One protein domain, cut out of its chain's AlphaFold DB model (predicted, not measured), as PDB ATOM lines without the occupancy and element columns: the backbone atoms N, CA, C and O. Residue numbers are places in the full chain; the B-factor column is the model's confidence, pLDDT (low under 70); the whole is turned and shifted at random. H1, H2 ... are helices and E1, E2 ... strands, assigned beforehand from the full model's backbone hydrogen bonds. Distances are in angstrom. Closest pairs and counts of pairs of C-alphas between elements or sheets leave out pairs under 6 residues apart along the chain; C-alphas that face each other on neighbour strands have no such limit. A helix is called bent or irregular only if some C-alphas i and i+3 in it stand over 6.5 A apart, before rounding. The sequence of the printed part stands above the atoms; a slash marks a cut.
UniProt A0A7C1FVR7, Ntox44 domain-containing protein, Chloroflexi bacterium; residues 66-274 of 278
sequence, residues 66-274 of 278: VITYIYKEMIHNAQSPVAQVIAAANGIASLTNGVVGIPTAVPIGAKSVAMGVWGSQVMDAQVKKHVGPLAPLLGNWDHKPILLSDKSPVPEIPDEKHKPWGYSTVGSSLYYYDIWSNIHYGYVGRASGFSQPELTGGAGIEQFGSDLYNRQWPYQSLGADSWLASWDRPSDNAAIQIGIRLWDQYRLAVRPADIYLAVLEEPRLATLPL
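What this domain is: This is residues 66 to 274 of the 278 residues of the protein "Ntox44 domain-containing protein" of Chloroflexi bacterium (UniProt A0A7C1FVR7). A small sheet of three short strands sits at one end of an elongated helical body whose core is H7, with H1 and H10 packed on it. The helical hairpin H2 and H3 extends the body away from the sheet, H9 packs across H3, and residues 98 to 103 stick out at the far end. The printed part has 209 residues with eleven named helices and three named strands, along the chain H1 H2 H3 H4 H5 H6 E1 E2 H7 H8 H9 H10 H11 E3; the sheet's order is E1 E2 E3, antiparallel, and the class is mostly helix. The whole is compact, with a radius of gyration of the C-alphas of 17.7 A and spans of 60 by 38 by 28 A.

How they stand to each other: E1, residues 167 to 170, and E2, residues 173 to 176, form an antiparallel hairpin, with N 168 and O 175 within hydrogen-bond range at 2.9 A. E3, residues 271 to 273, is antiparallel to E2, with N 174 and O 272 at 2.8 A. H11, residues 256 to 264, only grazes the sheet with residues 260 to 264. H10, residues 234 to 253, makes a helical hairpin with H11; their closest C-alphas, Ile 242 and Ala 262, are 6.4 A apart. H7, residues 178 to 191, touches H10 at a steep tilt of 44 degrees, the same way, closest at C-alphas Tyr 187 and Gly 243, 4.0 A. H1, residues 66 to 79, touches H7 at a shallow tilt of 24 degrees, closest at C-alphas Ala 78 and Val 188, 5.0 A. H2, residues 81 to 96, forms a helical hairpin with H3, residues 110 to 122, closest at C-alphas Ile 86 and Ala 114, 4.6 A. H9, residues 203 to 213, touches H3 about perpendicular, at 76 degrees, closest at C-alphas Ser 112 and Phe 208, 5.7 A. H8, residues 196 to 200, touches H10, closest at C-alphas Thr 200 and Asn 237, 6.4 A. H4, residues 125 to 128, H5, residues 132 to 137, and H6, residues 144 to 147, touch no helix. Every O i to N i+4 pair is within hydrogen-bond range in H1, H2, H3, H7, H8, H9 and H11, and 14 of 16 in H10; H5 has 0 of 2, with 2 of 3 O i to N i+3 pairs, and H4 and H6 are too short for an i+4 pair.

Where its parts are: H1, 20.0 A long, begins at C-alpha 66 (115.912, 132.503, 105.501). H10 measures 27.5 A, H2 22.7 A, H7 20.1 A and H3 18.6 A. H10 is irregular, C-alphas 249 and 252 being 9.6 A apart, and has a kink of 58 degrees near residue 247; H5 is irregular, with C-alphas 133 and 136 at 7.4 A. E3 ends at C-alpha 273 (125.289, 127.455, 119.086).

The domain as a whole: The two farthest C-alphas, Gly 101 and Lys 161, are 63.1 A apart. The printed part has no cut; the links H2 to H3, H6 to E1 and H9 to H10 are long. The model's pLDDT is under 70 at residues 95 to 109, 124 to 139, 162 and 201 to 232.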
ATOM      1  N   VAL A  66     114.754 131.810 106.073       96.06
ATOM      2  CA  VAL A  66     115.912 132.503 105.501       96.06
ATOM      3  C   VAL A  66     116.476 131.794 104.271       96.06
ATOM      4  O   VAL A  66     116.707 132.439 103.251       96.06
ATOM      5  N   ILE A  67     116.584 130.463 104.313       98.00
ATOM      6  CA  ILE A  67     117.026 129.650 103.175       98.00
ATOM      7  C   ILE A  67     115.983 129.707 102.061       98.00
ATOM      8  O   ILE A  67     116.330 129.876 100.897       98.00
ATOM      9  N   THR A  68     114.697 129.610 102.403       98.00
ATOM     10  CA  THR A  68     113.603 129.717 101.429       98.00
ATOM     11  C   THR A  68     113.607 131.072 100.725       98.00
ATOM     12  O   THR A  68     113.421 131.135  99.511       98.00
ATOM     13  N   TYR A  69     113.809 132.155 101.477       97.69
ATOM     14  CA  TYR A  69     113.888 133.509 100.948       97.69
ATOM     15  C   TYR A  69     115.100 133.670 100.030       97.69
ATOM     16  O   TYR A  69     114.926 134.002  98.861       97.69
ATOM     17  N   ILE A  70     116.306 133.353 100.513       98.00
ATOM     18  CA  ILE A  70     117.521 133.570  99.725       98.00
ATOM     19  C   ILE A  70     117.563 132.683  98.481       98.00
ATOM     20  O   ILE A  70     117.974 133.140  97.422       98.00
ATOM     21  N   TYR A  71     117.047 131.452  98.567       98.50
ATOM     22  CA  TYR A  71     116.870 130.564  97.421       98.50
ATOM     23  C   TYR A  71     116.017 131.211  96.325       98.50
ATOM     24  O   TYR A  71     116.401 131.204  95.155       98.50
ATOM     25  N   LYS A  72     114.867 131.790  96.694       98.19
ATOM     26  CA  LYS A  72     113.977 132.460  95.737       98.19
ATOM     27  C   LYS A  72     114.668 133.652  95.086       98.19
ATOM     28  O   LYS A  72     114.629 133.762  93.864       98.19
ATOM     29  N   GLU A  73     115.345 134.482  95.876       97.62
ATOM     30  CA  GLU A  73     116.093 135.639  95.372       97.62
ATOM     31  C   GLU A  73     117.259 135.227  94.466       97.62
ATOM     32  O   GLU A  73     117.498 135.858  93.438       97.62
ATOM     33  N   MET A  74     117.966 134.143  94.795       98.06
ATOM     34  CA  MET A  74     119.053 133.591  93.980       98.06
ATOM     35  C   MET A  74     118.545 133.154  92.605       98.06
ATOM     36  O   MET A  74     119.101 133.569  91.590       98.06
ATOM     37  N   ILE A  75     117.482 132.344  92.561       98.25
ATOM     38  CA  ILE A  75     116.898 131.861  91.302       98.25
ATOM     39  C   ILE A  75     116.331 133.024  90.487       98.25
ATOM     40  O   ILE A  75     116.640 133.149  89.302       98.25
ATOM     41  N   HIS A  76     115.553 133.901  91.126       96.75
ATOM     42  CA  HIS A  76     114.935 135.045  90.466       96.75
ATOM     43  C   HIS A  76     115.981 135.973  89.838       96.75
ATOM     44  O   HIS A  76     115.908 136.276  88.644       96.75
ATOM     45  N   ASN A  77     116.995 136.374  90.611       96.38
ATOM     46  CA  ASN A  77     117.997 137.333  90.154       96.38
ATOM     47  C   ASN A  77     118.959 136.707  89.136       96.38
ATOM     48  O   ASN A  77     119.287 137.368  88.151       96.38
ATOM     49  N   ALA A  78     119.324 135.427  89.276       97.12
ATOM     50  CA  ALA A  78     120.149 134.716  88.291       97.12
ATOM     51  C   ALA A  78     119.475 134.574  86.915       97.12
ATOM     52  O   ALA A  78     120.162 134.516  85.897       97.12
ATOM     53  N   GLN A  79     118.141 134.523  86.867       96.12
ATOM     54  CA  GLN A  79     117.377 134.455  85.616       96.12
ATOM     55  C   GLN A  79     116.962 135.832  85.083       96.12
ATOM     56  O   GLN A  79     116.425 135.923  83.976       96.12
ATOM     57  N   SER A  80     117.199 136.899  85.848       94.50
ATOM     58  CA  SER A  80     116.735 138.241  85.509       94.50
ATOM     59  C   SER A  80     117.354 138.759  84.199       94.50
ATOM     60  O   SER A  80     118.506 138.441  83.882       94.50
ATOM     61  N   PRO A  81     116.646 139.626  83.449       92.31
ATOM     62  CA  PRO A  81     117.225 140.309  82.292       92.31
ATOM     63  C   PRO A  81     118.507 141.081  82.635       92.31
ATOM     64  O   PRO A  81     119.423 141.143  81.821       92.31
ATOM     65  N   VAL A  82     118.605 141.623  83.854       89.75
ATOM     66  CA  VAL A  82     119.801 142.330  84.335       89.75
ATOM     67  C   VAL A  82     121.004 141.384  84.402       89.75
ATOM     68  O   VAL A  82     122.057 141.708  83.857       89.75
ATOM     69  N   ALA A  83     120.849 140.191  84.986       93.06
ATOM     70  CA  ALA A  83     121.911 139.183  85.016       93.06
ATOM     71  C   ALA A  83     122.320 138.730  83.604       93.06
ATOM     72  O   ALA A  83     123.508 138.571  83.328       93.06
ATOM     73  N   GLN A  84     121.362 138.600  82.680       92.62
ATOM     74  CA  GLN A  84     121.641 138.259  81.280       92.62
ATOM     75  C   GLN A  84     122.435 139.357  80.556       92.62
ATOM     76  O   GLN A  84     123.370 139.046  79.818       92.62
ATOM     77  N   VAL A  85     122.115 140.635  80.793       89.38
ATOM     78  CA  VAL A  85     122.875 141.778  80.252       89.38
ATOM     79  C   VAL A  85     124.313 141.768  80.768       89.38
ATOM     80  O   VAL A  85     125.247 141.921  79.979       89.38
ATOM     81  N   ILE A  86     124.509 141.536  82.069       88.88
ATOM     82  CA  ILE A  86     125.846 141.446  82.670       88.88
ATOM     83  C   ILE A  86     126.619 140.256  82.079       88.88
ATOM     84  O   ILE A  86     127.777 140.415  81.687       88.88
ATOM     85  N   ALA A  87     125.980 139.091  81.942       91.62
ATOM     86  CA  ALA A  87     126.588 137.897  81.358       91.62
ATOM     87  C   ALA A  87     127.006 138.104  79.897       91.62
ATOM     88  O   ALA A  87     128.116 137.731  79.519       91.62
ATOM     89  N   ALA A  88     126.162 138.747  79.086       87.62
ATOM     90  CA  ALA A  88     126.492 139.085  77.706       87.62
ATOM     91  C   ALA A  88     127.691 140.046  77.632       87.62
ATOM     92  O   ALA A  88     128.622 139.817  76.860       87.62
ATOM     93  N   ALA A  89     127.711 141.083  78.476       85.38
ATOM     94  CA  ALA A  89     128.812 142.040  78.545       85.38
ATOM     95  C   ALA A  89     130.134 141.383  78.994       85.38
ATOM     96  O   ALA A  89     131.179 141.627  78.388       85.38
ATOM     97  N   ASN A  90     130.087 140.486  79.986       85.75
ATOM     98  CA  ASN A  90     131.232 139.672  80.409       85.75
ATOM     99  C   ASN A  90     131.714 138.726  79.293       85.75
ATOM    100  O   ASN A  90     132.919 138.608  79.069       85.75
ATOM    101  N   GLY A  91     130.790 138.103  78.555       84.25
ATOM    102  CA  GLY A  91     131.107 137.254  77.404       84.25
ATOM    103  C   GLY A  91     131.826 138.022  76.292       84.25
ATOM    104  O   GLY A  91     132.858 137.568  75.805       84.25
ATOM    105  N   ILE A  92     131.344 139.221  75.946       78.94
ATOM    106  CA  ILE A  92     131.991 140.100  74.955       78.94
ATOM    107  C   ILE A  92     133.382 140.523  75.435       78.94
ATOM    108  O   ILE A  92     134.341 140.419  74.673       78.94
ATOM    109  N   ALA A  93     133.511 140.950  76.695       73.50
ATOM    110  CA  ALA A  93     134.797 141.346  77.265       73.50
ATOM    111  C   ALA A  93     135.842 140.220  77.185       73.50
ATOM    112  O   ALA A  93     137.007 140.471  76.869       73.50
ATOM    113  N   SER A  94     135.420 138.972  77.412       70.19
ATOM    114  CA  SER A  94     136.292 137.800  77.297       70.19
ATOM    115  C   SER A  94     136.767 137.531  75.865       70.19
ATOM    116  O   SER A  94     137.819 136.923  75.702       70.19
ATOM    117  N   LEU A  95     136.019 137.955  74.840       67.75
ATOM    118  CA  LEU A  95     136.408 137.811  73.431       67.75
ATOM    119  C   LEU A  95     137.343 138.936  72.968       67.75
ATOM    120  O   LEU A  95     138.175 138.729  72.088       67.75
ATOM    121  N   THR A  96     137.209 140.130  73.549       60.69
ATOM    122  CA  THR A  96     138.032 141.297  73.199       60.69
ATOM    123  C   THR A  96     139.369 141.331  73.939       60.69
ATOM    124  O   THR A  96     140.326 141.915  73.432       60.69
ATOM    125  N   ASN A  97     139.472 140.673  75.100       53.31
ATOM    126  CA  ASN A  97     140.728 140.468  75.830       53.31
ATOM    127  C   ASN A  97     141.630 139.468  75.081       53.31
ATOM    128  O   ASN A  97     141.732 138.302  75.446       53.31
ATOM    129  N   GLY A  98     142.266 139.928  74.002       47.22
ATOM    130  CA  GLY A  98     143.180 139.122  73.186       47.22
ATOM    131  C   GLY A  98     143.209 139.478  71.699       47.22
ATOM    132  O   GLY A  98     144.120 139.047  70.998       47.22
ATOM    133  N   VAL A  99     142.267 140.293  71.210       43.78
ATOM    134  CA  VAL A  99     142.253 140.761  69.815       43.78
ATOM    135  C   VAL A  99     142.554 142.256  69.784       43.78
ATOM    136  O   VAL A  99     141.673 143.097  69.963       43.78
ATOM    137  N   VAL A 100     143.822 142.599  69.555       41.59
ATOM    138  CA  VAL A 100     144.239 143.977  69.268       41.59
ATOM    139  C   VAL A 100     143.602 144.397  67.940       41.59
ATOM    140  O   VAL A 100     143.921 143.824  66.901       41.59
ATOM    141  N   GLY A 101     142.707 145.389  67.962       43.06
ATOM    142  CA  GLY A 101     142.254 146.077  66.746       43.06
ATOM    143  C   GLY A 101     140.783 145.942  66.349       43.06
ATOM    144  O   GLY A 101     140.441 146.398  65.262       43.06
ATOM    145  N   ILE A 102     139.893 145.392  67.186       46.59
ATOM    146  CA  ILE A 102     138.447 145.593  66.977       46.59
ATOM    147  C   ILE A 102     138.056 146.930  67.623       46.59
ATOM    148  O   ILE A 102     138.133 147.046  68.847       46.59
ATOM    149  N   PRO A 103     137.620 147.945  66.853       41.91
ATOM    150  CA  PRO A 103     137.022 149.137  67.428       41.91
ATOM    151  C   PRO A 103     135.679 148.713  68.021       41.91
ATOM    152  O   PRO A 103     134.715 148.469  67.293       41.91
ATOM    153  N   THR A 104     135.594 148.564  69.341       47.97
ATOM    154  CA  THR A 104     134.290 148.400  69.979       47.97
ATOM    155  C   THR A 104     133.528 149.703  69.772       47.97
ATOM    156  O   THR A 104     133.956 150.755  70.237       47.97
ATOM    157  N   ALA A 105     132.388 149.653  69.080       42.72
ATOM    158  CA  ALA A 105     131.517 150.811  68.841       42.72
ATOM    159  C   ALA A 105     130.932 151.433  70.133       42.72
ATOM    160  O   ALA A 105     130.167 152.393  70.075       42.72
ATOM    161  N   VAL A 106     131.290 150.894  71.303       43.53
ATOM    162  CA  VAL A 106     130.974 151.420  72.628       43.53
ATOM    163  C   VAL A 106     132.246 152.083  73.183       43.53
ATOM    164  O   VAL A 106     133.236 151.383  73.391       43.53
ATOM    165  N   PRO A 107     132.249 153.406  73.452       46.44
ATOM    166  CA  PRO A 107     133.400 154.139  74.008       46.44
ATOM    167  C   PRO A 107     133.816 153.722  75.432       46.44
ATOM    168  O   PRO A 107     134.745 154.290  75.996       46.44
ATOM    169  N   ILE A 108     133.090 152.775  76.027       57.09
ATOM    170  CA  ILE A 108     133.282 152.210  77.363       57.09
ATOM    171  C   ILE A 108     133.457 150.701  77.160       57.09
ATOM    172  O   ILE A 108     132.635 150.078  76.485       57.09
ATOM    173  N   GLY A 109     134.516 150.107  77.713       67.50
ATOM    174  CA  GLY A 109     134.780 148.674  77.569       67.50
ATOM    175  C   GLY A 109     133.605 147.824  78.068       67.50
ATOM    176  O   GLY A 109     132.981 148.145  79.080       67.50
ATOM    177  N   ALA A 110     133.304 146.713  77.383       72.00
ATOM    178  CA  ALA A 110     132.196 145.819  77.750       72.00
ATOM    179  C   ALA A 110     132.292 145.329  79.210       72.00
ATOM    180  O   ALA A 110     131.278 145.173  79.888       72.00
ATOM    181  N   LYS A 111     133.516 145.175  79.732       78.69
ATOM    182  CA  LYS A 111     133.740 144.832  81.138       78.69
ATOM    183  C   LYS A 111     133.279 145.930  82.096       78.69
ATOM    184  O   LYS A 111     132.633 145.629  83.096       78.69
ATOM    185  N   SER A 112     133.549 147.192  81.775       71.00
ATOM    186  CA  SER A 112     133.131 148.337  82.586       71.00
ATOM    187  C   SER A 112     131.600 148.483  82.586       71.00
ATOM    188  O   SER A 112     131.026 148.860  83.604       71.00
ATOM    189  N   VAL A 113     130.913 148.093  81.500       75.25
ATOM    190  CA  VAL A 113     129.440 147.972  81.481       75.25
ATOM    191  C   VAL A 113     128.966 146.882  82.443       75.25
ATOM    192  O   VAL A 113     128.105 147.149  83.279       75.25
ATOM    193  N   ALA A 114     129.542 145.676  82.368       80.06
ATOM    194  CA  ALA A 114     129.189 144.572  83.264       80.06
ATOM    195  C   ALA A 114     129.362 144.965  84.740       80.06
ATOM    196  O   ALA A 114     128.451 144.766  85.543       80.06
ATOM    197  N   MET A 115     130.497 145.581  85.082       76.56
ATOM    198  CA  MET A 115     130.797 146.050  86.437       76.56
ATOM    199  C   MET A 115     129.884 147.189  86.891       76.56
ATOM    200  O   MET A 115     129.438 147.179  88.034       76.56
ATOM    201  N   GLY A 116     129.569 148.143  86.012       73.56
ATOM    202  CA  GLY A 116     128.681 149.252  86.349       73.56
ATOM    203  C   GLY A 116     127.256 148.795  86.622       73.56
ATOM    204  O   GLY A 116     126.668 149.181  87.632       73.56
ATOM    205  N   VAL A 117     126.722 147.911  85.773       79.69
ATOM    206  CA  VAL A 117     125.401 147.317  86.005       79.69
ATOM    207  C   VAL A 117     125.436 146.454  87.267       79.69
ATOM    208  O   VAL A 117     124.585 146.648  88.124       79.69
ATOM    209  N   TRP A 118     126.432 145.586  87.456       83.19
ATOM    210  CA  TRP A 118     126.573 144.776  88.675       83.19
ATOM    211  C   TRP A 118     126.619 145.623  89.950       83.19
ATOM    212  O   TRP A 118     125.800 145.432  90.850       83.19
ATOM    213  N   GLY A 119     127.513 146.615  89.994       76.56
ATOM    214  CA  GLY A 119     127.668 147.528  91.123       76.56
ATOM    215  C   GLY A 119     126.361 148.234  91.467       76.56
ATOM    216  O   GLY A 119     125.994 148.316  92.633       76.56
ATOM    217  N   SER A 120     125.598 148.644  90.453       74.31
ATOM    218  CA  SER A 120     124.286 149.279  90.620       74.31
ATOM    219  C   SER A 120     123.256 148.407  91.360       74.31
ATOM    220  O   SER A 120     122.395 148.934  92.065       74.31
ATOM    221  N   GLN A 121     123.356 147.078  91.252       82.25
ATOM    222  CA  GLN A 121     122.424 146.151  91.897       82.25
ATOM    223  C   GLN A 121     122.859 145.783  93.324       82.25
ATOM    224  O   GLN A 121     122.020 145.698  94.226       82.25
ATOM    225  N   VAL A 122     124.166 145.591  93.528       78.38
ATOM    226  CA  VAL A 122     124.755 145.078  94.780       78.38
ATOM    227  C   VAL A 122     125.253 146.168  95.736       78.38
ATOM    228  O   VAL A 122     125.671 145.854  96.847       78.38
ATOM    229  N   MET A 123     125.234 147.440  95.320       70.38
ATOM    230  CA  MET A 123     125.568 148.560  96.203       70.38
ATOM    231  C   MET A 123     124.550 148.704  97.340       70.38
ATOM    232  O   MET A 123     123.357 148.433  97.163       70.38
ATOM    233  N   ASP A 124     125.034 149.199  98.479       64.00
ATOM    234  CA  ASP A 124     124.228 149.471  99.667       64.00
ATOM    235  C   ASP A 124     123.049 150.420  99.363       64.00
ATOM    236  O   ASP A 124     123.151 151.400  98.612       64.00
ATOM    237  N   ALA A 125     121.897 150.133  99.968       56.88
ATOM    238  CA  ALA A 125     120.657 150.862  99.717       56.88
ATOM    239  C   ALA A 125     120.680 152.338 100.181       56.88
ATOM    240  O   ALA A 125     119.926 153.154  99.645       56.88
ATOM    241  N   GLN A 126     121.525 152.721 101.145       54.16
ATOM    242  CA  GLN A 126     121.721 154.121 101.550       54.16
ATOM    243  C   GLN A 126     122.530 154.896 100.505       54.16
ATOM    244  O   GLN A 126     122.261 156.077 100.276       54.16
ATOM    245  N   VAL A 127     123.450 154.235  99.797       55.19
ATOM    246  CA  VAL A 127     124.171 154.825  98.654       55.19
ATOM    247  C   VAL A 127     123.212 155.063  97.482       55.19
ATOM    248  O   VAL A 127     123.264 156.118  96.848       55.19
ATOM    249  N   LYS A 128     122.232 154.170  97.267       54.84
ATOM    250  CA  LYS A 128     121.191 154.327  96.228       54.84
ATOM    251  C   LYS A 128     120.326 155.583  96.395       54.84
ATOM    252  O   LYS A 128     119.774 156.083  95.418       54.84
ATOM    253  N   LYS A 129     120.230 156.143  97.606       52.97
ATOM    254  CA  LYS A 129     119.519 157.414  97.845       52.97
ATOM    255  C   LYS A 129     120.245 158.628  97.256       52.97
ATOM    256  O   LYS A 129     119.619 159.662  97.050       52.97
ATOM    257  N   HIS A 130     121.539 158.498  96.960       54.31
ATOM    258  CA  HIS A 130     122.404 159.591  96.514       54.31
ATOM    259  C   HIS A 130     122.694 159.570  95.002       54.31
ATOM    260  O   HIS A 130     123.255 160.529  94.480       54.31
ATOM    261  N   VAL A 131     122.275 158.528  94.271       49.16
ATOM    262  CA  VAL A 131     122.535 158.373  92.818       49.16
ATOM    263  C   VAL A 131     121.439 158.963  91.909       49.16
ATOM    264  O   VAL A 131     121.435 158.748  90.696       49.16
ATOM    265  N   GLY A 132     120.524 159.757  92.474       50.16
ATOM    266  CA  GLY A 132     119.588 160.591  91.715       50.16
ATOM    267  C   GLY A 132     118.599 159.808  90.822       50.16
ATOM    268  O   GLY A 132     118.128 158.741  91.215       50.16
ATOM    269  N   PRO A 133     118.231 160.321  89.629       44.72
ATOM    270  CA  PRO A 133     117.121 159.808  88.808       44.72
ATOM    271  C   PRO A 133     117.314 158.393  88.234       44.72
ATOM    272  O   PRO A 133     116.388 157.852  87.635       44.72
ATOM    273  N   LEU A 134     118.481 157.770  88.427       51.22
ATOM    274  CA  LEU A 134     118.739 156.385  88.025       51.22
ATOM    275  C   LEU A 134     118.242 155.354  89.053       51.22
ATOM    276  O   LEU A 134     118.230 154.167  88.742       51.22
ATOM    277  N   ALA A 135     117.784 155.785  90.236       48.81
ATOM    278  CA  ALA A 135     117.322 154.914  91.322       48.81
ATOM    279  C   ALA A 135     116.319 153.802  90.924       48.81
ATOM    280  O   ALA A 135     116.472 152.686  91.415       48.81
ATOM    281  N   PRO A 136     115.341 154.023  90.018       44.34
ATOM    282  CA  PRO A 136     114.395 152.979  89.601       44.34
ATOM    283  C   PRO A 136     115.002 151.872  88.722       44.34
ATOM    284  O   PRO A 136     114.375 150.834  88.536       44.34
ATOM    285  N   LEU A 137     116.199 152.089  88.163       47.81
ATOM    286  CA  LEU A 137     116.951 151.098  87.379       47.81
ATOM    287  C   LEU A 137     117.892 150.250  88.263       47.81
ATOM    288  O   LEU A 137     118.564 149.341  87.771       47.81
ATOM    289  N   LEU A 138     117.937 150.535  89.569       58.19
ATOM    290  CA  LEU A 138     118.744 149.834  90.564       58.19
ATOM    291  C   LEU A 138     117.879 148.768  91.243       58.19
ATOM    292  O   LEU A 138     117.005 149.087  92.049       58.19
ATOM    293  N   GLY A 139     118.114 147.490  90.950       60.84
ATOM    294  CA  GLY A 139     117.576 146.402  91.762       60.84
ATOM    295  C   GLY A 139     118.247 146.380  93.133       60.84
ATOM    296  O   GLY A 139     119.318 146.962  93.320       60.84
ATOM    297  N   ASN A 140     117.624 145.737  94.123       74.31
ATOM    298  CA  ASN A 140     118.223 145.576  95.448       74.31
ATOM    299  C   ASN A 140     118.687 144.138  95.680       74.31
ATOM    300  O   ASN A 140     117.961 143.343  96.265       74.31
ATOM    301  N   TRP A 141     119.890 143.819  95.195       87.25
ATOM    302  CA  TRP A 141     120.553 142.530  95.439       87.25
ATOM    303  C   TRP A 141     121.382 142.533  96.732       87.25
ATOM    304  O   TRP A 141     121.932 141.505  97.116       87.25
ATOM    305  N   ASP A 142     121.444 143.671  97.430       84.75
ATOM    306  CA  ASP A 142     121.887 143.722  98.819       84.75
ATOM    307  C   ASP A 142     120.698 143.455  99.753       84.75
ATOM    308  O   ASP A 142     119.826 144.303  99.984       84.75
ATOM    309  N   HIS A 143     120.646 142.231 100.274       88.50
ATOM    310  CA  HIS A 143     119.565 141.768 101.134       88.50
ATOM    311  C   HIS A 143     119.779 142.145 102.604       88.50
ATOM    312  O   HIS A 143     118.841 142.000 103.390       88.50
ATOM    313  N   LYS A 144     120.957 142.666 102.983       87.12
ATOM    314  CA  LYS A 144     121.280 143.038 104.370       87.12
ATOM    315  C   LYS A 144     120.236 143.996 104.977       87.12
ATOM    316  O   LYS A 144     119.653 143.639 106.005       87.12
ATOM    317  N   PRO A 145     119.865 145.128 104.340       83.75
ATOM    318  CA  PRO A 145     118.858 146.035 104.895       83.75
ATOM    319  C   PRO A 145     117.445 145.438 104.909       83.75
ATOM    320  O   PRO A 145     116.632 145.795 105.756       83.75
ATOM    321  N   ILE A 146     117.137 144.529 103.974       86.94
ATOM    322  CA  ILE A 146     115.816 143.889 103.879       86.94
ATOM    323  C   ILE A 146     115.609 142.947 105.068       86.94
ATOM    324  O   ILE A 146     114.561 142.993 105.713       86.94
ATOM    325  N   LEU A 147     116.619 142.124 105.371       89.69
ATOM    326  CA  LEU A 147     116.575 141.134 106.450       89.69
ATOM    327  C   LEU A 147     116.464 141.775 107.837       89.69
ATOM    328  O   LEU A 147     115.849 141.180 108.718       89.69
ATOM    329  N   LEU A 148     117.013 142.980 108.004       89.00
ATOM    330  CA  LEU A 148     116.963 143.752 109.247       89.00
ATOM    331  C   LEU A 148     115.760 144.700 109.359       89.00
ATOM    332  O   LEU A 148     115.593 145.353 110.385       89.00
ATOM    333  N   SER A 149     114.938 144.817 108.315       85.94
ATOM    334  CA  SER A 149     113.803 145.743 108.325       85.94
ATOM    335  C   SER A 149     112.618 145.219 109.143       85.94
ATOM    336  O   SER A 149     112.386 144.013 109.222       85.94
ATOM    337  N   ASP A 150     111.768 146.129 109.626       85.06
ATOM    338  CA  ASP A 150     110.503 145.785 110.304       85.06
ATOM    339  C   ASP A 150     109.549 144.952 109.429       85.06
ATOM    340  O   ASP A 150     108.656 144.268 109.925       85.06
ATOM    341  N   LYS A 151     109.723 145.013 108.102       88.00
ATOM    342  CA  LYS A 151     108.947 144.256 107.109       88.00
ATOM    343  C   LYS A 151     109.730 143.066 106.550       88.00
ATOM    344  O   LYS A 151     109.437 142.611 105.444       88.00
ATOM    345  N   SER A 152     110.733 142.588 107.287       91.19
ATOM    346  CA  SER A 152     111.592 141.496 106.849       91.19
ATOM    347  C   SER A 152     110.763 140.260 106.463       91.19
ATOM    348  O   SER A 152     109.873 139.844 107.214       91.19
ATOM    349  N   PRO A 153     111.063 139.610 105.321       93.00
ATOM    350  CA  PRO A 153     110.459 138.325 104.962       93.00
ATOM    351  C   PRO A 153     110.861 137.200 105.935       93.00
ATOM    352  O   PRO A 153     110.246 136.126 105.936       93.00
ATOM    353  N   VAL A 154     111.861 137.463 106.781       93.69
ATOM    354  CA  VAL A 154     112.426 136.589 107.810       93.69
ATOM    355  C   VAL A 154     112.392 137.347 109.155       93.69
ATOM    356  O   VAL A 154     113.431 137.780 109.653       93.69
ATOM    357  N   PRO A 155     111.197 137.581 109.731       91.06
ATOM    358  CA  PRO A 155     110.991 138.416 110.915       91.06
ATOM    359  C   PRO A 155     111.669 137.855 112.162       91.06
ATOM    360  O   PRO A 155     111.858 138.583 113.125       91.06
ATOM    361  N   GLU A 156     112.065 136.584 112.154       88.25
ATOM    362  CA  GLU A 156     112.841 136.020 113.244       88.25
ATOM    363  C   GLU A 156     114.271 136.583 113.322       88.25
ATOM    364  O   GLU A 156     114.868 136.495 114.380       88.25
ATOM    365  N   ILE A 157     114.836 137.157 112.251       89.31
ATOM    366  CA  ILE A 157     116.177 137.775 112.281       89.31
ATOM    367  C   ILE A 157     116.218 139.041 113.154       89.31
ATOM    368  O   ILE A 157     117.109 139.136 113.999       89.31
ATOM    369  N   PRO A 158     115.304 140.016 112.984       87.88
ATOM    370  CA  PRO A 158     115.252 141.190 113.855       87.88
ATOM    371  C   PRO A 158     114.572 140.928 115.215       87.88
ATOM    372  O   PRO A 158     114.497 141.847 116.028       87.88
ATOM    373  N   ASP A 159     114.070 139.715 115.489       81.06
ATOM    374  CA  ASP A 159     113.397 139.378 116.754       81.06
ATOM    375  C   ASP A 159     114.382 138.932 117.851       81.06
ATOM    376  O   ASP A 159     114.754 137.761 117.947       81.06
ATOM    377  N   GLU A 160     114.745 139.865 118.734       75.88
ATOM    378  CA  GLU A 160     115.621 139.615 119.891       75.88
ATOM    379  C   GLU A 160     115.001 138.743 120.990       75.88
ATOM    380  O   GLU A 160     115.704 138.282 121.890       75.88
ATOM    381  N   LYS A 161     113.683 138.498 120.965       77.12
ATOM    382  CA  LYS A 161     112.994 137.843 122.090       77.12
ATOM    383  C   LYS A 161     113.437 136.399 122.321       77.12
ATOM    384  O   LYS A 161     113.263 135.889 123.423       77.12
ATOM    385  N   HIS A 162     113.977 135.743 121.296       68.88
ATOM    386  CA  HIS A 162     114.271 134.308 121.318       68.88
ATOM    387  C   HIS A 162     115.713 133.962 120.927       68.88
ATOM    388  O   HIS A 162     116.123 132.813 121.080       68.88
ATOM    389  N   LYS A 163     116.477 134.924 120.397       81.94
ATOM    390  CA  LYS A 163     117.864 134.756 119.944       81.94
ATOM    391  C   LYS A 163     118.547 136.120 119.797       81.94
ATOM    392  O   LYS A 163     117.848 137.127 119.730       81.94
ATOM    393  N   PRO A 164     119.888 136.172 119.721       87.81
ATOM    394  CA  PRO A 164     120.596 137.419 119.464       87.81
ATOM    395  C   PRO A 164     120.115 138.091 118.172       87.81
ATOM    396  O   PRO A 164     119.860 137.417 117.169       87.81
ATOM    397  N   TRP A 165     120.024 139.421 118.194       88.94
ATOM    398  CA  TRP A 165     119.628 140.220 117.037       88.94
ATOM    399  C   TRP A 165     120.487 139.924 115.809       88.94
ATOM    400  O   TRP A 165     121.716 139.847 115.895       88.94
ATOM    401  N   GLY A 166     119.850 139.811 114.644       89.94
ATOM    402  CA  GLY A 166     120.556 139.605 113.384       89.94
ATOM    403  C   GLY A 166     120.944 138.148 113.132       89.94
ATOM    404  O   GLY A 166     121.730 137.891 112.225       89.94
ATOM    405  N   TYR A 167     120.413 137.188 113.892       92.44
ATOM    406  CA  TYR A 167     120.703 135.769 113.690       92.44
ATOM    407  C   TYR A 167     119.499 134.987 113.169       92.44
ATOM    408  O   TYR A 167     118.344 135.195 113.535       92.44
ATOM    409  N   SER A 168     119.792 134.012 112.319       92.25
ATOM    410  CA  SER A 168     118.841 133.052 111.760       92.25
ATOM    411  C   SER A 168     119.207 131.634 112.191       92.25
ATOM    412  O   SER A 168     120.364 131.370 112.494       92.25
ATOM    413  N   THR A 169     118.235 130.726 112.235       91.69
ATOM    414  CA  THR A 169     118.437 129.353 112.722       91.69
ATOM    415  C   THR A 169     118.524 128.377 111.556       91.69
ATOM    416  O   THR A 169     117.638 128.374 110.697       91.69
ATOM    417  N   VAL A 170     119.557 127.536 111.551       91.88
ATOM    418  CA  VAL A 170     119.734 126.419 110.615       91.88
ATOM    419  C   VAL A 170     120.323 125.245 111.391       91.88
ATOM    420  O   VAL A 170     121.395 125.368 111.982       91.88
ATOM    421  N   GLY A 171     119.608 124.120 111.416       89.56
ATOM    422  CA  GLY A 171     119.944 122.991 112.278       89.56
ATOM    423  C   GLY A 171     120.063 123.413 113.745       89.56
ATOM    424  O   GLY A 171     119.244 124.170 114.270       89.56
ATOM    425  N   SER A 172     121.125 122.951 114.398       88.75
ATOM    426  CA  SER A 172     121.472 123.269 115.787       88.75
ATOM    427  C   SER A 172     122.302 124.558 115.944       88.75
ATOM    428  O   SER A 172     122.837 124.825 117.025       88.75
ATOM    429  N   SER A 173     122.404 125.386 114.898       90.31
ATOM    430  CA  SER A 173     123.256 126.578 114.876       90.31
ATOM    431  C   SER A 173     122.505 127.849 114.476       90.31
ATOM    432  O   SER A 173     121.494 127.848 113.766       90.31
ATOM    433  N   LEU A 174     123.022 128.972 114.962       92.31
ATOM    434  CA  LEU A 174     122.626 130.319 114.594       92.31
ATOM    435  C   LEU A 174     123.651 130.894 113.621       92.31
ATOM    436  O   LEU A 174     124.850 130.767 113.848       92.31
ATOM    437  N   TYR A 175     123.177 131.576 112.587       93.19
ATOM    438  CA  TYR A 175     123.992 132.192 111.545       93.19
ATOM    439  C   TYR A 175     123.656 133.671 111.417       93.19
ATOM    440  O   TYR A 175     122.471 134.025 111.320       93.19
ATOM    441  N   TYR A 176     124.688 134.515 111.411       92.94
ATOM    442  CA  TYR A 176     124.521 135.959 111.275       92.94
ATOM    443  C   TYR A 176     123.938 136.321 109.901       92.94
ATOM    444  O   TYR A 176     124.170 135.633 108.910       92.94
ATOM    445  N   TYR A 177     123.104 137.359 109.838       90.62
ATOM    446  CA  TYR A 177     122.254 137.628 108.674       90.62
ATOM    447  C   TYR A 177     123.029 138.008 107.398       90.62
ATOM    448  O   TYR A 177     122.500 137.860 106.293       90.62
ATOM    449  N   ASP A 178     124.253 138.523 107.538       90.00
ATOM    450  CA  ASP A 178     125.076 139.016 106.430       90.00
ATOM    451  C   ASP A 178     125.456 137.911 105.438       90.00
ATOM    452  O   ASP A 178     125.455 138.152 104.223       90.00
ATOM    453  N   ILE A 179     125.671 136.686 105.932       94.25
ATOM    454  CA  ILE A 179     126.073 135.536 105.120       94.25
ATOM    455  C   ILE A 179     125.072 135.271 103.999       94.25
ATOM    456  O   ILE A 179     125.465 134.872 102.910       94.25
ATOM    457  N   TRP A 180     123.778 135.516 104.225       96.00
ATOM    458  CA  TRP A 180     122.737 135.206 103.247       96.00
ATOM    459  C   TRP A 180     122.851 136.106 102.024       96.00
ATOM    460  O   TRP A 180     122.839 135.622 100.893       96.00
ATOM    461  N   SER A 181     123.049 137.407 102.247       92.44
ATOM    462  CA  SER A 181     123.274 138.351 101.152       92.44
ATOM    463  C   SER A 181     124.581 138.059 100.413       92.44
ATOM    464  O   SER A 181     124.650 138.233  99.200       92.44
ATOM    465  N   ASN A 182     125.606 137.581 101.117       93.25
ATOM    466  CA  ASN A 182     126.897 137.236 100.526       93.25
ATOM    467  C   ASN A 182     126.839 135.927  99.706       93.25
ATOM    468  O   ASN A 182     127.419 135.853  98.623       93.25
ATOM    469  N   ILE A 183     126.081 134.920 100.161       97.31
ATOM    470  CA  ILE A 183     125.771 133.703  99.387       97.31
ATOM    471  C   ILE A 183     125.029 134.074  98.101       97.31
ATOM    472  O   ILE A 183     125.386 133.597  97.021       97.31
ATOM    473  N   HIS A 184     124.025 134.948  98.199       97.19
ATOM    474  CA  HIS A 184     123.303 135.457  97.033       97.19
ATOM    475  C   HIS A 184     124.235 136.166  96.051       97.19
ATOM    476  O   HIS A 184     124.248 135.809  94.871       97.19
ATOM    477  N   TYR A 185     125.078 137.074  96.548       94.06
ATOM    478  CA  TYR A 185     126.067 137.779  95.741       94.06
ATOM    479  C   TYR A 185     126.966 136.813  94.960       94.06
ATOM    480  O   TYR A 185     127.112 136.945  93.744       94.06
ATOM    481  N   GLY A 186     127.542 135.811  95.633       95.06
ATOM    482  CA  GLY A 186     128.407 134.827  94.983       95.06
ATOM    483  C   GLY A 186     127.676 134.022  93.908       95.06
ATOM    484  O   GLY A 186     128.196 133.828  92.809       95.06
ATOM    485  N   TYR A 187     126.444 133.596  94.196       98.44
ATOM    486  CA  TYR A 187     125.635 132.794  93.282       98.44
ATOM    487  C   TYR A 187     125.210 133.580  92.035       98.44
ATOM    488  O   TYR A 187     125.463 133.148  90.910       98.44
ATOM    489  N   VAL A 188     124.603 134.756  92.219       97.50
ATOM    490  CA  VAL A 188     124.126 135.596  91.110       97.50
ATOM    491  C   VAL A 188     125.297 136.202  90.341       97.50
ATOM    492  O   VAL A 188     125.222 136.349  89.121       97.50
ATOM    493  N   GLY A 189     126.419 136.476  91.009       94.62
ATOM    494  CA  GLY A 189     127.643 136.949  90.373       94.62
ATOM    495  C   GLY A 189     128.208 135.924  89.394       94.62
ATOM    496  O   GLY A 189     128.478 136.252  88.236       94.62
ATOM    497  N   ARG A 190     128.302 134.653  89.808       96.31
ATOM    498  CA  ARG A 190     128.708 133.576  88.891       96.31
ATOM    499  C   ARG A 190     127.675 133.329  87.799       96.31
ATOM    500  O   ARG A 190     128.070 133.059  86.665       96.31
ATOM    501  N   ALA A 191     126.383 133.464  88.101       97.06
ATOM    502  CA  ALA A 191     125.323 133.402  87.093       97.06
ATOM    503  C   ALA A 191     125.449 134.490  86.027       97.06
ATOM    504  O   ALA A 191     125.227 134.234  84.846       97.06
ATOM    505  N   SER A 192     125.903 135.670  86.439       95.19
ATOM    506  CA  SER A 192     126.152 136.827  85.582       95.19
ATOM    507  C   SER A 192     127.507 136.765  84.857       95.19
ATOM    508  O   SER A 192     127.926 137.737  84.232       95.19
ATOM    509  N   GLY A 193     128.226 135.641  84.933       92.69
ATOM    510  CA  GLY A 193     129.463 135.415  84.185       92.69
ATOM    511  C   GLY A 193     130.733 136.005  84.805       92.69
ATOM    512  O   GLY A 193     131.764 136.011  84.139       92.69
ATOM    513  N   PHE A 194     130.701 136.473  86.057       90.00
ATOM    514  CA  PHE A 194     131.929 136.833  86.773       90.00
ATOM    515  C   PHE A 194     132.700 135.587  87.192       90.00
ATOM    516  O   PHE A 194     132.107 134.554  87.485       90.00
ATOM    517  N   SER A 195     134.021 135.675  87.244       88.00
ATOM    518  CA  SER A 195     134.905 134.654  87.803       88.00
ATOM    519  C   SER A 195     134.977 134.744  89.332       88.00
ATOM    520  O   SER A 195     134.643 135.766  89.931       88.00
ATOM    521  N   GLN A 196     135.434 133.673  89.984       87.56
ATOM    522  CA  GLN A 196     135.643 133.673  91.435       87.56
ATOM    523  C   GLN A 196     136.589 134.802  91.896       87.56
ATOM    524  O   GLN A 196     136.187 135.534  92.799       87.56
ATOM    525  N   PRO A 197     137.767 135.034  91.274       82.00
ATOM    526  CA  PRO A 197     138.644 136.142  91.666       82.00
ATOM    527  C   PRO A 197     137.995 137.526  91.559       82.00
ATOM    528  O   PRO A 197     138.271 138.390  92.382       82.00
ATOM    529  N   GLU A 198     137.107 137.746  90.589       80.50
ATOM    530  CA  GLU A 198     136.401 139.027  90.447       80.50
ATOM    531  C   GLU A 198     135.374 139.251  91.557       80.50
ATOM    532  O   GLU A 198     135.177 140.383  91.992       80.50
ATOM    533  N   LEU A 199     134.749 138.173  92.035       82.56
ATOM    534  CA  LEU A 199     133.753 138.227  93.102       82.56
ATOM    535  C   LEU A 199     134.377 138.285  94.497       82.56
ATOM    536  O   LEU A 199     133.745 138.819  95.401       82.56
ATOM    537  N   THR A 200     135.582 137.744  94.685       77.44
ATOM    538  CA  THR A 200     136.228 137.684  96.007       77.44
ATOM    539  C   THR A 200     137.434 138.592  96.180       77.44
ATOM    540  O   THR A 200     137.884 138.764  97.304       77.44
ATOM    541  N   GLY A 201     138.000 139.120  95.095       64.81
ATOM    542  CA  GLY A 201     139.240 139.895  95.123       64.81
ATOM    543  C   GLY A 201     139.063 141.399  94.943       64.81
ATOM    544  O   GLY A 201     140.067 142.091  94.838       64.81
ATOM    545  N   GLY A 202     137.832 141.911  94.804       55.34
ATOM    546  CA  GLY A 202     137.553 143.345  94.602       55.34
ATOM    547  C   GLY A 202     138.074 143.946  93.283       55.34
ATOM    548  O   GLY A 202     137.647 145.029  92.894       55.34
ATOM    549  N   ALA A 203     138.928 143.228  92.544       52.66
ATOM    550  CA  ALA A 203     139.638 143.698  91.354       52.66
ATOM    551  C   ALA A 203     138.720 144.233  90.243       52.66
ATOM    552  O   ALA A 203     139.077 145.187  89.558       52.66
ATOM    553  N   GLY A 204     137.521 143.663  90.082       52.81
ATOM    554  CA  GLY A 204     136.545 144.160  89.110       52.81
ATOM    555  C   GLY A 204     135.977 145.535  89.480       52.81
ATOM    556  O   GLY A 204     135.771 146.374  88.603       52.81
ATOM    557  N   ILE A 205     135.738 145.782  90.775       54.44
ATOM    558  CA  ILE A 205     135.224 147.064  91.286       54.44
ATOM    559  C   ILE A 205     136.339 148.111  91.293       54.44
ATOM    560  O   ILE A 205     136.085 149.247  90.909       54.44
ATOM    561  N   GLU A 206     137.570 147.729  91.639       51.94
ATOM    562  CA  GLU A 206     138.753 148.600  91.577       51.94
ATOM    563  C   GLU A 206     139.081 149.040  90.144       51.94
ATOM    564  O   GLU A 206     139.328 150.220  89.895       51.94
ATOM    565  N   GLN A 207     138.998 148.130  89.165       50.09
ATOM    566  CA  GLN A 207     139.172 148.479  87.754       50.09
ATOM    567  C   GLN A 207     138.080 149.447  87.280       50.09
ATOM    568  O   GLN A 207     138.398 150.481  86.701       50.09
ATOM    569  N   PHE A 208     136.808 149.171  87.584       49.69
ATOM    570  CA  PHE A 208     135.697 150.089  87.307       49.69
ATOM    571  C   PHE A 208     135.903 151.456  87.975       49.69
ATOM    572  O   PHE A 208     135.752 152.484  87.318       49.69
ATOM    573  N   GLY A 209     136.325 151.447  89.245       49.84
ATOM    574  CA  GLY A 209     136.799 152.585  90.034       49.84
ATOM    575  C   GLY A 209     137.810 153.432  89.271       49.84
ATOM    576  O   GLY A 209     137.590 154.621  89.054       49.84
ATOM    577  N   SER A 210     138.891 152.803  88.807       46.16
ATOM    578  CA  SER A 210     139.975 153.443  88.058       46.16
ATOM    579  C   SER A 210     139.574 153.920  86.652       46.16
ATOM    580  O   SER A 210     139.973 155.012  86.246       46.16
ATOM    581  N   ASP A 211     138.724 153.176  85.936       48.91
ATOM    582  CA  ASP A 211     138.248 153.511  84.585       48.91
ATOM    583  C   ASP A 211     137.401 154.796  84.584       48.91
ATOM    584  O   ASP A 211     137.400 155.574  83.625       48.91
ATOM    585  N   LEU A 212     136.692 155.044  85.682       46.62
ATOM    586  CA  LEU A 212     135.816 156.198  85.883       46.62
ATOM    587  C   LEU A 212     136.392 157.230  86.864       46.62
ATOM    588  O   LEU A 212     135.841 158.324  86.973       46.62
ATOM    589  N   TYR A 213     137.542 156.963  87.491       42.00
ATOM    590  CA  TYR A 213     138.344 157.955  88.217       42.00
ATOM    591  C   TYR A 213     138.722 159.134  87.307       42.00
ATOM    592  O   TYR A 213     138.693 160.287  87.736       42.00
ATOM    593  N   ASN A 214     138.902 158.885  86.006       47.19
ATOM    594  CA  ASN A 214     139.044 159.936  84.993       47.19
ATOM    595  C   ASN A 214     137.760 160.774  84.757       47.19
ATOM    596  O   ASN A 214     137.774 161.693  83.938       47.19
ATOM    597  N   ARG A 215     136.645 160.487  85.453       45.03
ATOM    598  CA  ARG A 215     135.346 161.193  85.386       45.03
ATOM    599  C   ARG A 215     134.625 161.384  86.744       45.03
ATOM    600  O   ARG A 215     133.438 161.680  86.731       45.03
ATOM    601  N   GLN A 216     135.340 161.311  87.877       36.72
ATOM    602  CA  GLN A 216     134.881 161.623  89.253       36.72
ATOM    603  C   GLN A 216     133.577 160.934  89.719       36.72
ATOM    604  O   GLN A 216     132.477 161.430  89.485       36.72
ATOM    605  N   TRP A 217     133.694 159.879  90.533       39.62
ATOM    606  CA  TRP A 217     132.618 159.519  91.469       39.62
ATOM    607  C   TRP A 217     132.798 160.205  92.820       39.62
ATOM    608  O   TRP A 217     133.910 160.189  93.354       39.62
ATOM    609  N   PRO A 218     131.726 160.740  93.430       39.25
ATOM    610  CA  PRO A 218     131.795 161.239  94.786       39.25
ATOM    611  C   PRO A 218     131.405 160.165  95.819       39.25
ATOM    612  O   PRO A 218     130.312 159.608  95.788       39.25
ATOM    613  N   TYR A 219     132.302 160.036  96.799       39.59
ATOM    614  CA  TYR A 219     132.043 159.964  98.243       39.59
ATOM    615  C   TYR A 219     132.016 158.603  98.971       39.59
ATOM    616  O   TYR A 219     131.279 157.676  98.650       39.59
ATOM    617  N   GLN A 220     132.837 158.576 100.031       41.00
ATOM    618  CA  GLN A 220     132.926 157.591 101.109       41.00
ATOM    619  C   GLN A 220     131.585 157.477 101.853       41.00
ATOM    620  O   GLN A 220     131.013 158.479 102.268       41.00
ATOM    621  N   SER A 221     131.073 156.265 102.068       38.69
ATOM    622  CA  SER A 221     129.871 156.052 102.882       38.69
ATOM    623  C   SER A 221     130.128 156.423 104.346       38.69
ATOM    624  O   SER A 221     130.940 155.789 105.016       38.69
ATOM    625  N   LEU A 222     129.416 157.424 104.869       32.16
ATOM    626  CA  LEU A 222     129.407 157.741 106.301       32.16
ATOM    627  C   LEU A 222     128.889 156.536 107.106       32.16
ATOM    628  O   LEU A 222     127.725 156.163 106.980       32.16
ATOM    629  N   GLY A 223     129.760 155.957 107.940       39.62
ATOM    630  CA  GLY A 223     129.427 154.913 108.921       39.62
ATOM    631  C   GLY A 223     129.901 153.490 108.593       39.62
ATOM    632  O   GLY A 223     129.724 152.604 109.424       39.62
ATOM    633  N   ALA A 224     130.527 153.269 107.435       37.94
ATOM    634  CA  ALA A 224     131.238 152.033 107.111       37.94
ATOM    635  C   ALA A 224     132.546 152.390 106.400       37.94
ATOM    636  O   ALA A 224     132.522 153.133 105.418       37.94
ATOM    637  N   ASP A 225     133.669 151.854 106.881       39.25
ATOM    638  CA  ASP A 225     135.018 152.256 106.453       39.25
ATOM    639  C   ASP A 225     135.310 152.021 104.947       39.25
ATOM    640  O   ASP A 225     136.293 152.538 104.428       39.25
ATOM    641  N   SER A 226     134.448 151.302 104.213       48.31
ATOM    642  CA  SER A 226     134.116 151.465 102.777       48.31
ATOM    643  C   SER A 226     133.199 150.316 102.315       48.31
ATOM    644  O   SER A 226     133.144 149.269 102.960       48.31
ATOM    645  N   TRP A 227     132.510 150.460 101.168       47.44
ATOM    646  CA  TRP A 227     131.775 149.351 100.519       47.44
ATOM    647  C   TRP A 227     132.667 148.115 100.332       47.44
ATOM    648  O   TRP A 227     132.201 147.007 100.575       47.44
ATOM    649  N   LEU A 228     133.949 148.312 100.003       49.12
ATOM    650  CA  LEU A 228     134.954 147.257  99.837       49.12
ATOM    651  C   LEU A 228     135.424 146.656 101.174       49.12
ATOM    652  O   LEU A 228     135.577 145.446 101.264       49.12
ATOM    653  N   ALA A 229     135.544 147.453 102.239       48.06
ATOM    654  CA  ALA A 229     135.955 146.968 103.564       48.06
ATOM    655  C   ALA A 229     134.937 146.006 104.209       48.06
ATOM    656  O   ALA A 229     135.281 145.224 105.095       48.06
ATOM    657  N   SER A 230     133.677 146.010 103.751       52.38
ATOM    658  CA  SER A 230     132.668 145.023 104.173       52.38
ATOM    659  C   SER A 230     132.902 143.598 103.634       52.38
ATOM    660  O   SER A 230     132.095 142.718 103.902       52.38
ATOM    661  N   TRP A 231     133.984 143.371 102.878       55.31
ATOM    662  CA  TRP A 231     134.305 142.108 102.195       55.31
ATOM    663  C   TRP A 231     135.526 141.396 102.784       55.31
ATOM    664  O   TRP A 231     135.820 140.262 102.405       55.31
ATOM    665  N   ASP A 232     136.230 142.041 103.717       61.16
ATOM    666  CA  ASP A 232     137.519 141.572 104.232       61.16
ATOM    667  C   ASP A 232     137.386 140.502 105.328       61.16
ATOM    668  O   ASP A 232     138.384 139.905 105.746       61.16
ATOM    669  N   ARG A 233     136.172 140.221 105.825       76.38
ATOM    670  CA  ARG A 233     136.000 139.234 106.897       76.38
ATOM    671  C   ARG A 233     136.044 137.811 106.326       76.38
ATOM    672  O   ARG A 233     135.383 137.525 105.326       76.38
ATOM    673  N   PRO A 234     136.721 136.862 107.002       83.06
ATOM    674  CA  PRO A 234     136.759 135.462 106.572       83.06
ATOM    675  C   PRO A 234     135.374 134.831 106.343       83.06
ATOM    676  O   PRO A 234     135.213 134.047 105.407       83.06
ATOM    677  N   SER A 235     134.376 135.207 107.154       87.25
ATOM    678  CA  SER A 235     132.983 134.756 107.014       87.25
ATOM    679  C   SER A 235     132.319 135.275 105.737       87.25
ATOM    680  O   SER A 235     131.632 134.514 105.056       87.25
ATOM    681  N   ASP A 236     132.561 136.536 105.364       85.56
ATOM    682  CA  ASP A 236     132.003 137.128 104.145       85.56
ATOM    683  C   ASP A 236     132.538 136.403 102.911       85.56
ATOM    684  O   ASP A 236     131.769 135.945 102.061       85.56
ATOM    685  N   ASN A 237     133.858 136.195 102.863       87.81
ATOM    686  CA  ASN A 237     134.490 135.436 101.792       87.81
ATOM    687  C   ASN A 237     133.952 133.999 101.723       87.81
ATOM    688  O   ASN A 237     133.598 133.529 100.642       87.81
ATOM    689  N   ALA A 238     133.838 133.310 102.862       92.62
ATOM    690  CA  ALA A 238     133.304 131.952 102.920       92.62
ATOM    691  C   ALA A 238     131.863 131.871 102.388       92.62
ATOM    692  O   ALA A 238     131.555 131.000 101.572       92.62
ATOM    693  N   ALA A 239     131.006 132.820 102.768       95.38
ATOM    694  CA  ALA A 239     129.637 132.924 102.278       95.38
ATOM    695  C   ALA A 239     129.577 133.165 100.757       95.38
ATOM    696  O   ALA A 239     128.837 132.477 100.050       95.38
ATOM    697  N   ILE A 240     130.413 134.062 100.219       93.56
ATOM    698  CA  ILE A 240     130.523 134.280  98.766       93.56
ATOM    699  C   ILE A 240     130.949 132.983  98.061       93.56
ATOM    700  O   ILE A 240     130.347 132.596  97.057       93.56
ATOM    701  N   GLN A 241     131.939 132.268  98.605       95.25
ATOM    702  CA  GLN A 241     132.405 130.993  98.050       95.25
ATOM    703  C   GLN A 241     131.322 129.904  98.068       95.25
ATOM    704  O   GLN A 241     131.248 129.105  97.136       95.25
ATOM    705  N   ILE A 242     130.451 129.863  99.084       98.00
ATOM    706  CA  ILE A 242     129.270 128.984  99.077       98.00
ATOM    707  C   ILE A 242     128.389 129.298  97.865       98.00
ATOM    708  O   ILE A 242     128.089 128.392  97.089       98.00
ATOM    709  N   GLY A 243     128.033 130.569  97.658       98.31
ATOM    710  CA  GLY A 243     127.240 131.001  96.504       98.31
ATOM    711  C   GLY A 243     127.860 130.592  95.167       98.31
ATOM    712  O   GLY A 243     127.185 130.016  94.310       98.31
ATOM    713  N   ILE A 244     129.170 130.820  95.024       98.00
ATOM    714  CA  ILE A 244     129.947 130.450  93.837       98.00
ATOM    715  C   ILE A 244     129.851 128.945  93.565       98.00
ATOM    716  O   ILE A 244     129.480 128.536  92.463       98.00
ATOM    717  N   ARG A 245     130.134 128.118  94.582       98.19
ATOM    718  CA  ARG A 245     130.086 126.651  94.479       98.19
ATOM    719  C   ARG A 245     128.690 126.147  94.130       98.19
ATOM    720  O   ARG A 245     128.561 125.263  93.288       98.19
ATOM    721  N   LEU A 246     127.646 126.722  94.730       98.62
ATOM    722  CA  LEU A 246     126.261 126.348  94.444       98.62
ATOM    723  C   LEU A 246     125.903 126.594  92.973       98.62
ATOM    724  O   LEU A 246     125.287 125.732  92.344       98.62
ATOM    725  N   TRP A 247     126.316 127.730  92.401       98.50
ATOM    726  CA  TRP A 247     126.115 127.989  90.975       98.50
ATOM    727  C   TRP A 247     126.955 127.048  90.108       98.50
ATOM    728  O   TRP A 247     126.443 126.510  89.128       98.50
ATOM    729  N   ASP A 248     128.225 126.831  90.451       97.94
ATOM    730  CA  ASP A 248     129.142 125.969  89.695       97.94
ATOM    731  C   ASP A 248     128.728 124.504  89.664       97.94
ATOM    732  O   ASP A 248     128.838 123.864  88.617       97.94
ATOM    733  N   GLN A 249     128.156 124.005  90.753       96.81
ATOM    734  CA  GLN A 249     127.710 122.625  90.842       96.81
ATOM    735  C   GLN A 249     126.296 122.411  90.299       96.81
ATOM    736  O   GLN A 249     126.044 121.415  89.622       96.81
ATOM    737  N   TYR A 250     125.360 123.311  90.609       97.62
ATOM    738  CA  TYR A 250     123.938 123.050  90.381       97.62
ATOM    739  C   TYR A 250     123.281 123.992  89.378       97.62
ATOM    740  O   TYR A 250     122.215 123.659  88.857       97.62
ATOM    741  N   ARG A 251     123.873 125.160  89.092       97.94
ATOM    742  CA  ARG A 251     123.221 126.230  88.318       97.94
ATOM    743  C   ARG A 251     121.801 126.461  88.865       97.94
ATOM    744  O   ARG A 251     121.590 126.446  90.079       97.94
ATOM    745  N   LEU A 252     120.813 126.594  87.982       97.88
ATOM    746  CA  LEU A 252     119.394 126.756  88.320       97.88
ATOM    747  C   LEU A 252     118.748 125.518  88.966       97.88
ATOM    748  O   LEU A 252     117.643 125.617  89.488       97.88
ATOM    749  N   ALA A 253     119.411 124.358  88.954       97.69
ATOM    750  CA  ALA A 253     118.910 123.142  89.591       97.69
ATOM    751  C   ALA A 253     119.235 123.067  91.095       97.69
ATOM    752  O   ALA A 253     118.992 122.024  91.710       97.69
ATOM    753  N   VAL A 254     119.801 124.130  91.687       98.00
ATOM    754  CA  VAL A 254     120.019 124.239  93.137       98.00
ATOM    755  C   VAL A 254     118.688 124.110  93.883       98.00
ATOM    756  O   VAL A 254     117.637 124.526  93.398       98.00
ATOM    757  N   ARG A 255     118.718 123.503  95.067       97.81
ATOM    758  CA  ARG A 255     117.557 123.318  95.942       97.81
ATOM    759  C   ARG A 255     117.864 123.884  97.330       97.81
ATOM    760  O   ARG A 255     119.030 123.908  97.724       97.81
ATOM    761  N   PRO A 256     116.836 124.229  98.126       98.25
ATOM    762  CA  PRO A 256     117.015 124.651  99.517       98.25
ATOM    763  C   PRO A 256     117.887 123.701 100.355       98.25
ATOM    764  O   PRO A 256     118.698 124.160 101.149       98.25
ATOM    765  N   ALA A 257     117.780 122.386 100.127       97.19
ATOM    766  CA  ALA A 257     118.593 121.376 100.808       97.19
ATOM    767  C   ALA A 257     120.099 121.489 100.501       97.19
ATOM    768  O   ALA A 257     120.921 121.185 101.360       97.19
ATOM    769  N   ASP A 258     120.469 121.932  99.294       97.88
ATOM    770  CA  ASP A 258     121.877 122.104  98.924       97.88
ATOM    771  C   ASP A 258     122.467 123.356  99.606       97.88
ATOM    772  O   ASP A 258     123.616 123.333 100.038       97.88
ATOM    773  N   ILE A 259     121.668 124.424  99.763       98.25
ATOM    774  CA  ILE A 259     122.049 125.633 100.521       98.25
ATOM    775  C   ILE A 259     122.193 125.300 102.009       98.25
ATOM    776  O   ILE A 259     123.186 125.674 102.625       98.25
ATOM    777  N   TYR A 260     121.220 124.573 102.566       97.31
ATOM    778  CA  TYR A 260     121.233 124.119 103.956       97.31
ATOM    779  C   TYR A 260     122.517 123.340 104.265       97.31
ATOM    780  O   TYR A 260     123.225 123.677 105.210       97.31
ATOM    781  N   LEU A 261     122.859 122.358 103.423       95.62
ATOM    782  CA  LEU A 261     124.086 121.579 103.581       95.62
ATOM    783  C   LEU A 261     125.342 122.453 103.509       95.62
ATOM    784  O   LEU A 261     126.209 122.350 104.368       95.62
ATOM    785  N   ALA A 262     125.431 123.324 102.500       96.75
ATOM    786  CA  ALA A 262     126.619 124.142 102.286       96.75
ATOM    787  C   ALA A 262     126.900 125.109 103.450       96.75
ATOM    788  O   ALA A 262     128.057 125.424 103.712       96.75
ATOM    789  N   VAL A 263     125.852 125.570 104.138       96.06
ATOM    790  CA  VAL A 263     125.958 126.420 105.331       96.06
ATOM    791  C   VAL A 263     126.386 125.617 106.563       96.06
ATOM    792  O   VAL A 263     127.216 126.094 107.333       96.06
ATOM    793  N   LEU A 264     125.883 124.390 106.733       92.12
ATOM    794  CA  LEU A 264     126.313 123.511 107.826       92.12
ATOM    795  C   LEU A 264     127.775 123.057 107.689       92.12
ATOM    796  O   LEU A 264     128.481 122.957 108.685       92.12
ATOM    797  N   GLU A 265     128.239 122.798 106.465       91.75
ATOM    798  CA  GLU A 265     129.593 122.283 106.205       91.75
ATOM    799  C   GLU A 265     130.685 123.373 106.186       91.75
ATOM    800  O   GLU A 265     131.863 123.040 106.050       91.75
ATOM    801  N   GLU A 266     130.342 124.664 106.297       94.56
ATOM    802  CA  GLU A 266     131.311 125.766 106.209       94.56
ATOM    803  C   GLU A 266     131.660 126.349 107.597       94.56
ATOM    804  O   GLU A 266     130.972 127.249 108.088       94.56
ATOM    805  N   PRO A 267     132.771 125.915 108.227       91.50
ATOM    806  CA  PRO A 267     133.127 126.313 109.592       91.50
ATOM    807  C   PRO A 267     133.608 127.765 109.713       91.50
ATOM    808  O   PRO A 267     133.766 128.271 110.819       91.50
ATOM    809  N   ARG A 268     133.894 128.439 108.591       91.62
ATOM    810  CA  ARG A 268     134.362 129.837 108.582       91.62
ATOM    811  C   ARG A 268     133.225 130.854 108.684       91.62
ATOM    812  O   ARG A 268     133.508 132.046 108.791       91.62
ATOM    813  N   LEU A 269     131.969 130.411 108.607       91.88
ATOM    814  CA  LEU A 269     130.816 131.293 108.757       91.88
ATOM    815  C   LEU A 269     130.712 131.828 110.191       91.88
ATOM    816  O   LEU A 269     131.050 131.150 111.160       91.88
ATOM    817  N   ALA A 270     130.196 133.047 110.321       84.69
ATOM    818  CA  ALA A 270     129.855 133.650 111.600       84.69
ATOM    819  C   ALA A 270     128.659 132.913 112.226       84.69
ATOM    820  O   ALA A 270     127.509 133.116 111.819       84.69
ATOM    821  N   THR A 271     128.944 132.046 113.203       87.19
ATOM    822  CA  THR A 271     127.951 131.169 113.837       87.19
ATOM    823  C   THR A 271     127.986 131.210 115.361       87.19
ATOM    824  O   THR A 271     129.009 131.532 115.963       87.19
ATOM    825  N   LEU A 272     126.853 130.870 115.980       84.56
ATOM    826  CA  LEU A 272     126.711 130.626 117.418       84.56
ATOM    827  C   LEU A 272     125.928 129.319 117.640       84.56
ATOM    828  O   LEU A 272     125.061 128.987 116.828       84.56
ATOM    829  N   PRO A 273     126.158 128.574 118.732       81.44
ATOM    830  CA  PRO A 273     125.289 127.455 119.086       81.44
ATOM    831  C   PRO A 273     123.889 127.959 119.472       81.44
ATOM    832  O   PRO A 273     123.752 129.018 120.089       81.44
ATOM    833  N   LEU A 274     122.837 127.178 119.181       71.69
ATOM    834  CA  LEU A 274     121.446 127.538 119.520       71.69
ATOM    835  C   LEU A 274     121.206 127.756 121.034       71.69
ATOM    836  O   LEU A 274     120.197 128.339 121.414       71.69
TER     837      LEU A 274